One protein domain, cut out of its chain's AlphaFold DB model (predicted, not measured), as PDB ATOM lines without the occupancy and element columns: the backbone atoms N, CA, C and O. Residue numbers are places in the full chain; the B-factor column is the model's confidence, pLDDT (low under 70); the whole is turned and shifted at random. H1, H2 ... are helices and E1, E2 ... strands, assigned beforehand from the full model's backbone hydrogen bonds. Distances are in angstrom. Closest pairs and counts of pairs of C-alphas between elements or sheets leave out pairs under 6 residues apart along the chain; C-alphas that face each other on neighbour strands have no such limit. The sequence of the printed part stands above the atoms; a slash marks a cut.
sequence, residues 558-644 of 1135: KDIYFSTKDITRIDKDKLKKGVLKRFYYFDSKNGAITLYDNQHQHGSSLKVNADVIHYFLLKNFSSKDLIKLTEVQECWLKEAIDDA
ATOM      1  N   LYS A 558     104.917 150.852 117.955       58.94
ATOM      2  CA  LYS A 558     105.525 151.844 118.862       58.94
ATOM      3  C   LYS A 558     105.145 151.547 120.316       58.94
ATOM      4  O   LYS A 558     103.998 151.200 120.586       58.94
ATOM      5  N   ASP A 559     106.075 151.740 121.248       74.12
ATOM      6  CA  ASP A 559     105.931 151.265 122.631       74.12
ATOM      7  C   ASP A 559     105.044 152.156 123.537       74.12
ATOM      8  O   ASP A 559     105.049 153.384 123.407       74.12
ATOM      9  N   ILE A 560     104.339 151.543 124.503       78.75
ATOM     10  CA  ILE A 560     103.512 152.187 125.547       78.75
ATOM     11  C   ILE A 560     104.023 151.762 126.934       78.75
ATOM     12  O   ILE A 560     104.357 150.593 127.123       78.75
ATOM     13  N   TYR A 561     104.070 152.674 127.911       82.06
ATOM     14  CA  TYR A 561     104.570 152.368 129.263       82.06
ATOM     15  C   TYR A 561     103.722 152.974 130.391       82.06
ATOM     16  O   TYR A 561     103.108 154.025 130.217       82.06
ATOM     17  N   PHE A 562     103.743 152.332 131.561       83.31
ATOM     18  CA  PHE A 562     103.229 152.823 132.843       83.31
ATOM     19  C   PHE A 562     104.327 152.776 133.911       83.31
ATOM     20  O   PHE A 562     105.093 151.821 133.974       83.31
ATOM     21  N   SER A 563     104.411 153.796 134.757       82.31
ATOM     22  CA  SER A 563     105.495 153.988 135.718       82.31
ATOM     23  C   SER A 563     104.982 154.608 137.011       82.31
ATOM     24  O   SER A 563     104.081 155.442 136.987       82.31
ATOM     25  N   THR A 564     105.601 154.270 138.141       76.81
ATOM     26  CA  THR A 564     105.413 154.991 139.419       76.81
ATOM     27  C   THR A 564     106.470 156.077 139.638       76.81
ATOM     28  O   THR A 564     106.498 156.735 140.676       76.81
ATOM     29  N   LYS A 565     107.358 156.270 138.656       79.06
ATOM     30  CA  LYS A 565     108.343 157.354 138.581       79.06
ATOM     31  C   LYS A 565     108.015 158.263 137.407       79.06
ATOM     32  O   LYS A 565     107.632 157.774 136.341       79.06
ATOM     33  N   ASP A 566     108.175 159.567 137.608       78.75
ATOM     34  CA  ASP A 566     107.877 160.548 136.568       78.75
ATOM     35  C   ASP A 566     108.741 160.301 135.320       78.75
ATOM     36  O   ASP A 566     109.839 159.735 135.382       78.75
ATOM     37  N   ILE A 567     108.219 160.695 134.165       82.06
ATOM     38  CA  ILE A 567     108.842 160.446 132.872       82.06
ATOM     39  C   ILE A 567     110.176 161.205 132.750       82.06
ATOM     40  O   ILE A 567     110.281 162.406 133.030       82.06
ATOM     41  N   THR A 568     111.225 160.525 132.280       81.81
ATOM     42  CA  THR A 568     112.555 161.137 132.150       81.81
ATOM     43  C   THR A 568     112.645 162.084 130.947       81.81
ATOM     44  O   THR A 568     111.870 161.999 129.991       81.81
ATOM     45  N   ARG A 569     113.648 162.978 130.936       77.88
ATOM     46  CA  ARG A 569     113.939 163.850 129.776       77.88
ATOM     47  C   ARG A 569     114.189 163.042 128.493       77.88
ATOM     48  O   ARG A 569     113.742 163.449 127.427       77.88
ATOM     49  N   ILE A 570     114.849 161.888 128.614       77.25
ATOM     50  CA  ILE A 570     115.152 160.987 127.494       77.25
ATOM     51  C   ILE A 570     113.862 160.396 126.912       77.25
ATOM     52  O   ILE A 570     113.712 160.325 125.693       77.25
ATOM     53  N   ASP A 571     112.905 160.014 127.757       75.12
ATOM     54  CA  ASP A 571     111.635 159.436 127.309       75.12
ATOM     55  C   ASP A 571     110.700 160.492 126.700       75.12
ATOM     56  O   ASP A 571     110.033 160.217 125.700       75.12
ATOM     57  N   LYS A 572     110.739 161.740 127.197       77.38
ATOM     58  CA  LYS A 572     110.079 162.889 126.545       77.38
ATOM     59  C   LYS A 572     110.638 163.147 125.140       77.38
ATOM     60  O   LYS A 572     109.873 163.417 124.213       77.38
ATOM     61  N   ASP A 573     111.951 163.021 124.950       76.69
ATOM     62  CA  ASP A 573     112.575 163.163 123.628       76.69
ATOM     63  C   ASP A 573     112.229 161.986 122.692       76.69
ATOM     64  O   ASP A 573     112.060 162.188 121.486       76.69
ATOM     65  N   LYS A 574     112.048 160.767 123.225       77.19
ATOM     66  CA  LYS A 574     111.553 159.602 122.461       77.19
ATOM     67  C   LYS A 574     110.079 159.734 122.056       77.19
ATOM     68  O   LYS A 574     109.746 159.335 120.937       77.19
ATOM     69  N   LEU A 575     109.222 160.313 122.907       76.50
ATOM     70  CA  LEU A 575     107.844 160.703 122.558       76.50
ATOM     71  C   LEU A 575     107.851 161.717 121.407       76.50
ATOM     72  O   LEU A 575     107.239 161.485 120.369       76.50
ATOM     73  N   LYS A 576     108.647 162.791 121.518       76.31
ATOM     74  CA  LYS A 576     108.772 163.812 120.457       76.31
ATOM     75  C   LYS A 576     109.227 163.243 119.114       76.31
ATOM     76  O   LYS A 576     108.745 163.673 118.073       76.31
ATOM     77  N   LYS A 577     110.141 162.269 119.132       76.81
ATOM     78  CA  LYS A 577     110.620 161.569 117.928       76.81
ATOM     79  C   LYS A 577     109.654 160.485 117.428       76.81
ATOM     80  O   LYS A 577     109.931 159.848 116.417       76.81
ATOM     81  N   GLY A 578     108.535 160.260 118.120       64.94
ATOM     82  CA  GLY A 578     107.508 159.290 117.749       64.94
ATOM     83  C   GLY A 578     107.940 157.830 117.884       64.94
ATOM     84  O   GLY A 578     107.320 156.979 117.248       64.94
ATOM     85  N   VAL A 579     108.987 157.558 118.671       74.00
ATOM     86  CA  VAL A 579     109.496 156.212 118.997       74.00
ATOM     87  C   VAL A 579     108.697 155.609 120.157       74.00
ATOM     88  O   VAL A 579     108.405 154.416 120.160       74.00
ATOM     89  N   LEU A 580     108.289 156.450 121.112       73.19
ATOM     90  CA  LEU A 580     107.327 156.110 122.160       73.19
ATOM     91  C   LEU A 580     105.935 156.596 121.735       73.19
ATOM     92  O   LEU A 580     105.814 157.698 121.201       73.19
ATOM     93  N   LYS A 581     104.889 155.799 121.970       81.31
ATOM     94  CA  LYS A 581     103.501 156.173 121.655       81.31
ATOM     95  C   LYS A 581     102.858 156.943 122.811       81.31
ATOM     96  O   LYS A 581     102.273 157.997 122.571       81.31
ATOM     97  N   ARG A 582     102.954 156.418 124.042       83.38
ATOM     98  CA  ARG A 582     102.349 156.980 125.269       83.38
ATOM     99  C   ARG A 582     103.096 156.540 126.531       83.38
ATOM    100  O   ARG A 582     103.690 155.462 126.552       83.38
ATOM    101  N   PHE A 583     103.016 157.348 127.586       86.94
ATOM    102  CA  PHE A 583     103.583 157.055 128.902       86.94
ATOM    103  C   PHE A 583     102.642 157.514 130.021       86.94
ATOM    104  O   PHE A 583     102.214 158.666 130.035       86.94
ATOM    105  N   TYR A 584     102.354 156.638 130.978       87.44
ATOM    106  CA  TYR A 584     101.524 156.917 132.147       87.44
ATOM    107  C   TYR A 584     102.389 156.961 133.407       87.44
ATOM    108  O   TYR A 584     103.157 156.036 133.660       87.44
ATOM    109  N   TYR A 585     102.251 158.009 134.208       89.88
ATOM    110  CA  TYR A 585     102.930 158.168 135.490       89.88
ATOM    111  C   TYR A 585     101.907 158.187 136.626       89.88
ATOM    112  O   TYR A 585     100.997 159.007 136.598       89.88
ATOM    113  N   PHE A 586     102.051 157.319 137.626       87.88
ATOM    114  CA  PHE A 586     101.220 157.323 138.828       87.88
ATOM    115  C   PHE A 586     101.976 157.886 140.032       87.88
ATOM    116  O   PHE A 586     102.899 157.259 140.551       87.88
ATOM    117  N   ASP A 587     101.531 159.048 140.501       84.06
ATOM    118  CA  ASP A 587     101.947 159.656 141.758       84.06
ATOM    119  C   ASP A 587     101.021 159.183 142.884       84.06
ATOM    120  O   ASP A 587      99.966 159.767 143.158       84.06
ATOM    121  N   SER A 588     101.423 158.103 143.550       74.69
ATOM    122  CA  SER A 588     100.645 157.526 144.646       74.69
ATOM    123  C   SER A 588     100.550 158.436 145.872       74.69
ATOM    124  O   SER A 588      99.621 158.282 146.660       74.69
ATOM    125  N   LYS A 589     101.485 159.383 146.059       79.00
ATOM    126  CA  LYS A 589     101.473 160.298 147.213       79.00
ATOM    127  C   LYS A 589     100.394 161.358 147.064       79.00
ATOM    128  O   LYS A 589      99.721 161.686 148.035       79.00
ATOM    129  N   ASN A 590     100.237 161.872 145.849       77.00
ATOM    130  CA  ASN A 590      99.245 162.897 145.537       77.00
ATOM    131  C   ASN A 590      97.926 162.310 145.010       77.00
ATOM    132  O   ASN A 590      96.974 163.060 144.785       77.00
ATOM    133  N   GLY A 591      97.861 160.984 144.826       79.00
ATOM    134  CA  GLY A 591      96.700 160.289 144.275       79.00
ATOM    135  C   GLY A 591      96.381 160.796 142.875       79.00
ATOM    136  O   GLY A 591      95.260 161.224 142.614       79.00
ATOM    137  N   ALA A 592      97.380 160.836 141.992       85.88
ATOM    138  CA  ALA A 592      97.224 161.389 140.652       85.88
ATOM    139  C   ALA A 592      97.911 160.528 139.589       85.88
ATOM    140  O   ALA A 592      99.010 160.025 139.807       85.88
ATOM    141  N   ILE A 593      97.283 160.383 138.421       87.06
ATOM    142  CA  ILE A 593      97.891 159.773 137.233       87.06
ATOM    143  C   ILE A 593      98.082 160.836 136.157       87.06
ATOM    144  O   ILE A 593      97.135 161.509 135.765       87.06
ATOM    145  N   THR A 594      99.304 160.951 135.645       88.19
ATOM    146  CA  THR A 594      99.685 161.864 134.569       88.19
ATOM    147  C   THR A 594      99.961 161.097 133.280       88.19
ATOM    148  O   THR A 594     100.799 160.199 133.246       88.19
ATOM    149  N   LEU A 595      99.268 161.461 132.202       88.12
ATOM    150  CA  LEU A 595      99.452 160.897 130.864       88.12
ATOM    151  C   LEU A 595     100.322 161.816 130.003       88.12
ATOM    152  O   LEU A 595      99.988 162.983 129.820       88.12
ATOM    153  N   TYR A 596     101.385 161.267 129.421       85.19
ATOM    154  CA  TYR A 596     102.212 161.900 128.396       85.19
ATOM    155  C   TYR A 596     102.004 161.209 127.047       85.19
ATOM    156  O   TYR A 596     102.168 159.993 126.917       85.19
ATOM    157  N   ASP A 597     101.695 161.990 126.021       82.94
ATOM    158  CA  ASP A 597     101.654 161.532 124.636       82.94
ATOM    159  C   ASP A 597     102.198 162.613 123.687       82.94
ATOM    160  O   ASP A 597     102.652 163.677 124.119       82.94
ATOM    161  N   ASN A 598     102.188 162.342 122.380       74.81
ATOM    162  CA  ASN A 598     102.736 163.270 121.388       74.81
ATOM    163  C   ASN A 598     101.983 164.614 121.330       74.81
ATOM    164  O   ASN A 598     102.566 165.602 120.880       74.81
ATOM    165  N   GLN A 599     100.724 164.654 121.782       69.31
ATOM    166  CA  GLN A 599      99.883 165.853 121.839       69.31
ATOM    167  C   GLN A 599     100.021 166.587 123.186       69.31
ATOM    168  O   GLN A 599      99.965 167.812 123.229       69.31
ATOM    169  N   HIS A 600     100.296 165.861 124.271       65.00
ATOM    170  CA  HIS A 600     100.350 166.349 125.650       65.00
ATOM    171  C   HIS A 600     101.762 166.182 126.230       65.00
ATOM    172  O   HIS A 600     101.982 165.507 127.237       65.00
ATOM    173  N   GLN A 601     102.750 166.827 125.603       60.44
ATOM    174  CA  GLN A 601     104.175 166.704 125.958       60.44
ATOM    175  C   GLN A 601     104.516 167.193 127.380       60.44
ATOM    176  O   GLN A 601     105.559 166.833 127.932       60.44
ATOM    177  N   HIS A 602     103.641 168.005 127.976       66.50
ATOM    178  CA  HIS A 602     103.761 168.499 129.349       66.50
ATOM    179  C   HIS A 602     102.996 167.650 130.379       66.50
ATOM    180  O   HIS A 602     103.183 167.861 131.573       66.50
ATOM    181  N   GLY A 603     102.242 166.640 129.928       74.19
ATOM    182  CA  GLY A 603     101.464 165.730 130.763       74.19
ATOM    183  C   GLY A 603     100.075 166.272 131.107       74.19
ATOM    184  O   GLY A 603      99.932 167.435 131.472       74.19
ATOM    185  N   SER A 604      99.044 165.431 131.018       79.38
ATOM    186  CA  SER A 604      97.709 165.711 131.565       79.38
ATOM    187  C   SER A 604      97.516 164.908 132.849       79.38
ATOM    188  O   SER A 604      97.496 163.677 132.792       79.38
ATOM    189  N   SER A 605      97.411 165.588 133.995       81.56
ATOM    190  CA  SER A 605      97.280 164.948 135.310       81.56
ATOM    191  C   SER A 605      95.824 164.852 135.757       81.56
ATOM    192  O   SER A 605      95.056 165.801 135.603       81.56
ATOM    193  N   LEU A 606      95.453 163.700 136.307       84.12
ATOM    194  CA  LEU A 606      94.106 163.355 136.740       84.12
ATOM    195  C   LEU A 606      94.147 162.848 138.180       84.12
ATOM    196  O   LEU A 606      94.927 161.948 138.490       84.12
ATOM    197  N   LYS A 607      93.295 163.392 139.054       81.12
ATOM    198  CA  LYS A 607      93.186 162.944 140.448       81.12
ATOM    199  C   LYS A 607      92.397 161.635 140.513       81.12
ATOM    200  O   LYS A 607      91.339 161.533 139.903       81.12
ATOM    201  N   VAL A 608      92.913 160.647 141.235       76.31
ATOM    202  CA  VAL A 608      92.397 159.274 141.299       76.31
ATOM    203  C   VAL A 608      92.497 158.726 142.725       76.31
ATOM    204  O   VAL A 608      93.399 159.087 143.482       76.31
ATOM    205  N   ASN A 609      91.604 157.814 143.101       74.06
ATOM    206  CA  ASN A 609      91.735 157.044 144.334       74.06
ATOM    207  C   ASN A 609      92.953 156.106 144.240       74.06
ATOM    208  O   ASN A 609      92.966 155.149 143.461       74.06
ATOM    209  N   ALA A 610      93.978 156.385 145.049       70.94
ATOM    210  CA  ALA A 610      95.249 155.674 144.997       70.94
ATOM    211  C   ALA A 610      95.128 154.177 145.338       70.94
ATOM    212  O   ALA A 610      95.865 153.371 144.768       70.94
ATOM    213  N   ASP A 611      94.185 153.790 146.201       61.16
ATOM    214  CA  ASP A 611      94.005 152.397 146.633       61.16
ATOM    215  C   ASP A 611      93.465 151.514 145.500       61.16
ATOM    216  O   ASP A 611      93.881 150.364 145.348       61.16
ATOM    217  N   VAL A 612      92.592 152.067 144.653       58.12
ATOM    218  CA  VAL A 612      92.018 151.372 143.486       58.12
ATOM    219  C   VAL A 612      93.102 151.081 142.448       58.12
ATOM    220  O   VAL A 612      93.224 149.956 141.961       58.12
ATOM    221  N   ILE A 613      93.953 152.071 142.166       67.06
ATOM    222  CA  ILE A 613      95.088 151.906 141.253       67.06
ATOM    223  C   ILE A 613      96.131 150.953 141.849       67.06
ATOM    224  O   ILE A 613      96.634 150.079 141.147       67.06
ATOM    225  N   HIS A 614      96.434 151.051 143.145       65.19
ATOM    226  CA  HIS A 614      97.352 150.120 143.800       65.19
ATOM    227  C   HIS A 614      96.856 148.674 143.763       65.19
ATOM    228  O   HIS A 614      97.657 147.770 143.519       65.19
ATOM    229  N   TYR A 615      95.557 148.453 143.952       53.34
ATOM    230  CA  TYR A 615      94.946 147.136 143.812       53.34
ATOM    231  C   TYR A 615      95.051 146.606 142.376       53.34
ATOM    232  O   TYR A 615      95.467 145.463 142.178       53.34
ATOM    233  N   PHE A 616      94.759 147.439 141.367       62.75
ATOM    234  CA  PHE A 616      94.957 147.085 139.958       62.75
ATOM    235  C   PHE A 616      96.408 146.667 139.677       62.75
ATOM    236  O   PHE A 616      96.637 145.642 139.034       62.75
ATOM    237  N   LEU A 617      97.384 147.412 140.203       60.56
ATOM    238  CA  LEU A 617      98.800 147.102 140.022       60.56
ATOM    239  C   LEU A 617      99.198 145.796 140.706       60.56
ATOM    240  O   LEU A 617      99.806 144.956 140.057       60.56
ATOM    241  N   LEU A 618      98.804 145.589 141.967       54.75
ATOM    242  CA  LEU A 618      99.085 144.359 142.722       54.75
ATOM    243  C   LEU A 618      98.499 143.109 142.061       54.75
ATOM    244  O   LEU A 618      99.089 142.035 142.147       54.75
ATOM    245  N   LYS A 619      97.328 143.240 141.432       48.72
ATOM    246  CA  LYS A 619      96.615 142.122 140.813       48.72
ATOM    247  C   LYS A 619      97.179 141.743 139.443       48.72
ATOM    248  O   LYS A 619      97.167 140.566 139.099       48.72
ATOM    249  N   ASN A 620      97.638 142.724 138.666       50.94
ATOM    250  CA  ASN A 620      97.998 142.519 137.260       50.94
ATOM    251  C   ASN A 620      99.508 142.557 136.991       50.94
ATOM    252  O   ASN A 620      99.940 142.105 135.933       50.94
ATOM    253  N   PHE A 621     100.321 143.073 137.920       61.66
ATOM    254  CA  PHE A 621     101.757 143.254 137.715       61.66
ATOM    255  C   PHE A 621     102.568 142.955 138.983       61.66
ATOM    256  O   PHE A 621     102.190 143.295 140.099       61.66
ATOM    257  N   SER A 622     103.734 142.335 138.808       48.31
ATOM    258  CA  SER A 622     104.603 141.878 139.903       48.31
ATOM    259  C   SER A 622     105.755 142.840 140.249       48.31
ATOM    260  O   SER A 622     106.467 142.600 141.222       48.31
ATOM    261  N   SER A 623     105.940 143.945 139.507       53.47
ATOM    262  CA  SER A 623     107.012 144.939 139.720       53.47
ATOM    263  C   SER A 623     106.458 146.371 139.838       53.47
ATOM    264  O   SER A 623     105.395 146.671 139.298       53.47
ATOM    265  N   LYS A 624     107.154 147.252 140.578       55.69
ATOM    266  CA  LYS A 624     106.621 148.561 141.009       55.69
ATOM    267  C   LYS A 624     107.119 149.790 140.246       55.69
ATOM    268  O   LYS A 624     106.560 150.850 140.489       55.69
ATOM    269  N   ASP A 625     108.084 149.699 139.332       61.94
ATOM    270  CA  ASP A 625     108.780 150.918 138.872       61.94
ATOM    271  C   ASP A 625     108.483 151.337 137.425       61.94
ATOM    272  O   ASP A 625     108.120 152.490 137.213       61.94
ATOM    273  N   LEU A 626     108.600 150.441 136.438       68.94
ATOM    274  CA  LEU A 626     108.339 150.740 135.022       68.94
ATOM    275  C   LEU A 626     107.827 149.488 134.301       68.94
ATOM    276  O   LEU A 626     108.472 148.442 134.324       68.94
ATOM    277  N   ILE A 627     106.677 149.603 133.647       74.62
ATOM    278  CA  ILE A 627     105.928 148.500 133.047       74.62
ATOM    279  C   ILE A 627     105.665 148.841 131.582       74.62
ATOM    280  O   ILE A 627     105.024 149.846 131.279       74.62
ATOM    281  N   LYS A 628     106.150 148.002 130.662       79.00
ATOM    282  CA  LYS A 628     105.769 148.081 129.247       79.00
ATOM    283  C   LYS A 628     104.366 147.507 129.086       79.00
ATOM    284  O   LYS A 628     104.119 146.385 129.519       79.00
ATOM    285  N   LEU A 629     103.466 148.263 128.467       70.94
ATOM    286  CA  LEU A 629     102.084 147.856 128.245       70.94
ATOM    287  C   LEU A 629     101.871 147.432 126.793       70.94
ATOM    288  O   LEU A 629     102.342 148.081 125.857       70.94
ATOM    289  N   THR A 630     101.107 146.361 126.614       70.69
ATOM    290  CA  THR A 630     100.428 146.067 125.347       70.69
ATOM    291  C   THR A 630      99.236 147.011 125.151       70.69
ATOM    292  O   THR A 630      98.754 147.622 126.108       70.69
ATOM    293  N   GLU A 631      98.707 147.112 123.927       62.12
ATOM    294  CA  GLU A 631      97.522 147.946 123.655       62.12
ATOM    295  C   GLU A 631      96.291 147.503 124.470       62.12
ATOM    296  O   GLU A 631      95.499 148.338 124.898       62.12
ATOM    297  N   VAL A 632      96.167 146.203 124.761       54.62
ATOM    298  CA  VAL A 632      95.087 145.648 125.597       54.62
ATOM    299  C   VAL A 632      95.249 146.066 127.062       54.62
ATOM    300  O   VAL A 632      94.292 146.507 127.694       54.62
ATOM    301  N   GLN A 633      96.468 145.999 127.599       59.91
ATOM    302  CA  GLN A 633      96.743 146.422 128.977       59.91
ATOM    303  C   GLN A 633      96.603 147.939 129.163       59.91
ATOM    304  O   GLN A 633      96.228 148.395 130.242       59.91
ATOM    305  N   GLU A 634      96.864 148.730 128.116       74.38
ATOM    306  CA  GLU A 634      96.579 150.169 128.112       74.38
ATOM    307  C   GLU A 634      95.075 150.445 128.278       74.38
ATOM    308  O   GLU A 634      94.695 151.369 129.000       74.38
ATOM    309  N   CYS A 635      94.209 149.648 127.644       56.88
ATOM    310  CA  CYS A 635      92.761 149.760 127.813       56.88
ATOM    311  C   CYS A 635      92.327 149.458 129.253       56.88
ATOM    312  O   CYS A 635      91.600 150.260 129.833       56.88
ATOM    313  N   TRP A 636      92.831 148.379 129.861       58.12
ATOM    314  CA  TRP A 636      92.503 148.035 131.254       58.12
ATOM    315  C   TRP A 636      92.945 149.107 132.249       58.12
ATOM    316  O   TRP A 636      92.228 149.426 133.194       58.12
ATOM    317  N   LEU A 637      94.123 149.695 132.026       69.31
ATOM    318  CA  LEU A 637      94.612 150.786 132.859       69.31
ATOM    319  C   LEU A 637      93.698 152.020 132.774       69.31
ATOM    320  O   LEU A 637      93.459 152.662 133.792       69.31
ATOM    321  N   LYS A 638      93.169 152.354 131.590       72.69
ATOM    322  CA  LYS A 638      92.221 153.471 131.431       72.69
ATOM    323  C   LYS A 638      90.916 153.228 132.180       72.69
ATOM    324  O   LYS A 638      90.450 154.130 132.860       72.69
ATOM    325  N   GLU A 639      90.378 152.013 132.118       57.03
ATOM    326  CA  GLU A 639      89.172 151.650 132.872       57.03
ATOM    327  C   GLU A 639      89.401 151.759 134.387       57.03
ATOM    328  O   GLU A 639      88.591 152.352 135.096       57.03
ATOM    329  N   ALA A 640      90.552 151.291 134.882       58.22
ATOM    330  CA  ALA A 640      90.913 151.435 136.292       58.22
ATOM    331  C   ALA A 640      91.065 152.908 136.722       58.22
ATOM    332  O   ALA A 640      90.699 153.261 137.843       58.22
ATOM    333  N   ILE A 641      91.592 153.773 135.846       72.50
ATOM    334  CA  ILE A 641      91.666 155.225 136.071       72.50
ATOM    335  C   ILE A 641      90.262 155.827 136.157       72.50
ATOM    336  O   ILE A 641      89.991 156.578 137.092       72.50
ATOM    337  N   ASP A 642      89.377 155.478 135.226       64.75
ATOM    338  CA  ASP A 642      88.004 155.989 135.180       64.75
ATOM    339  C   ASP A 642      87.195 155.563 136.416       64.75
ATOM    340  O   ASP A 642      86.413 156.351 136.951       64.75
ATOM    341  N   ASP A 643      87.405 154.345 136.916       56.19
ATOM    342  CA  ASP A 643      86.774 153.860 138.146       56.19
ATOM    343  C   ASP A 643      87.362 154.522 139.396       56.19
ATOM    344  O   ASP A 643      86.623 154.903 140.304       56.19
ATOM    345  N   ALA A 644      88.679 154.742 139.426       60.16
ATOM    346  CA  ALA A 644      89.344 155.442 140.521       60.16
ATOM    347  C   ALA A 644      88.970 156.936 140.607       60.16
ATOM    348  O   ALA A 644      89.201 157.554 141.647       60.16
TER     349      ALA A 644
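What this domain is: This is residues 558 to 644 of the 1135 residues of an uncharacterized protein of Legionella pneumophila (UniProt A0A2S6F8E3). A twisted sheet of five strands has the long helix H3 over one face and the short helix H1 over the other, near the end where E2 begins. H2 stands near the opposite end of the sheet, where E2 ends, and packs on the last residues of H3. The printed part has 87 residues, with three named helices and five named strands that follow along the chain as E1, H1, E2, E3, E4, H2, E5, H3; the sheet is mixed, in the order E4, E3, E2, E1, E5, and the class is mixed, helices and strands. It is compact, with a radius of gyration of the C-alphas of 12.1 A and spans of 34 by 24 by 20 A.

Where its parts are: In the sheet, E2, residues 580 to 587, is the longest strand at 20.6 A. E3 is residues 592 to 597, 16.6 A; E1 is residues 559 to 563, 13.4 A, from C-alpha 559 at (105.931, 151.265, 122.631). E4, residues 604 to 607, measures 10.3 A, and E5, residues 626 to 629, 9.7 A. H3, residues 631 to 644, is 20.2 A long and ends with C-alpha 644 at (89.344, 155.442, 140.521). H2 is residues 610 to 620, 15.5 A, and H1 residues 569 to 576, 10.7 A.

How they stand to each other: E2, E3 and E4 form a meander, each strand the antiparallel neighbour of the one before; E2 and E3 are a hairpin, and so are E3 and E4. N 585 and O 594 are 2.8 A apart, and N 606 and O 593 2.8 A, within hydrogen-bond range. E2 and E1 are parallel, with N 563 and O 584 at 2.8 A; E1, H1 and E2 make a strand-helix-strand unit, two parallel neighbour strands with a helix between, its crossover right-handed. E5 is antiparallel to E1, with N 627 and O 562 at 2.7 A. H3 and H1 lie on opposite faces of the sheet, an arrangement of three layers. H3 has a height over the sheet of 9.2 A and runs along the strands, only just, at 28 degrees to E1 on the local plane; the closest C-alphas of the two are those of Ile 560 and Glu 631, 7.6 A. H1, at a height of 8.7 A, lies over E2; their closest C-alphas are those of Lys 574 and Leu 580, 5.5 A. H2 only grazes the sheet, with residues 610 to 614. It touches residues 640 to 644 of H3, at a shallow tilt of 30 degrees, opposite ways; the closest C-alphas are those of Val 612 and Ala 644, 5.7 A. H1 is apart from H2 and H3. In H1, H2 and H3 every O i to N i+4 pair is within hydrogen-bond range.

The domain as a whole: The two C-alphas farthest apart are those of Lys 577 and Asp 611, 34.4 A. The printed part has no cut. The link from E3 to E4 is short, and the other links are tight. The mean pLDDT of the printed part is 71.9; 33 residues are under 70, among them residues 611 to 626.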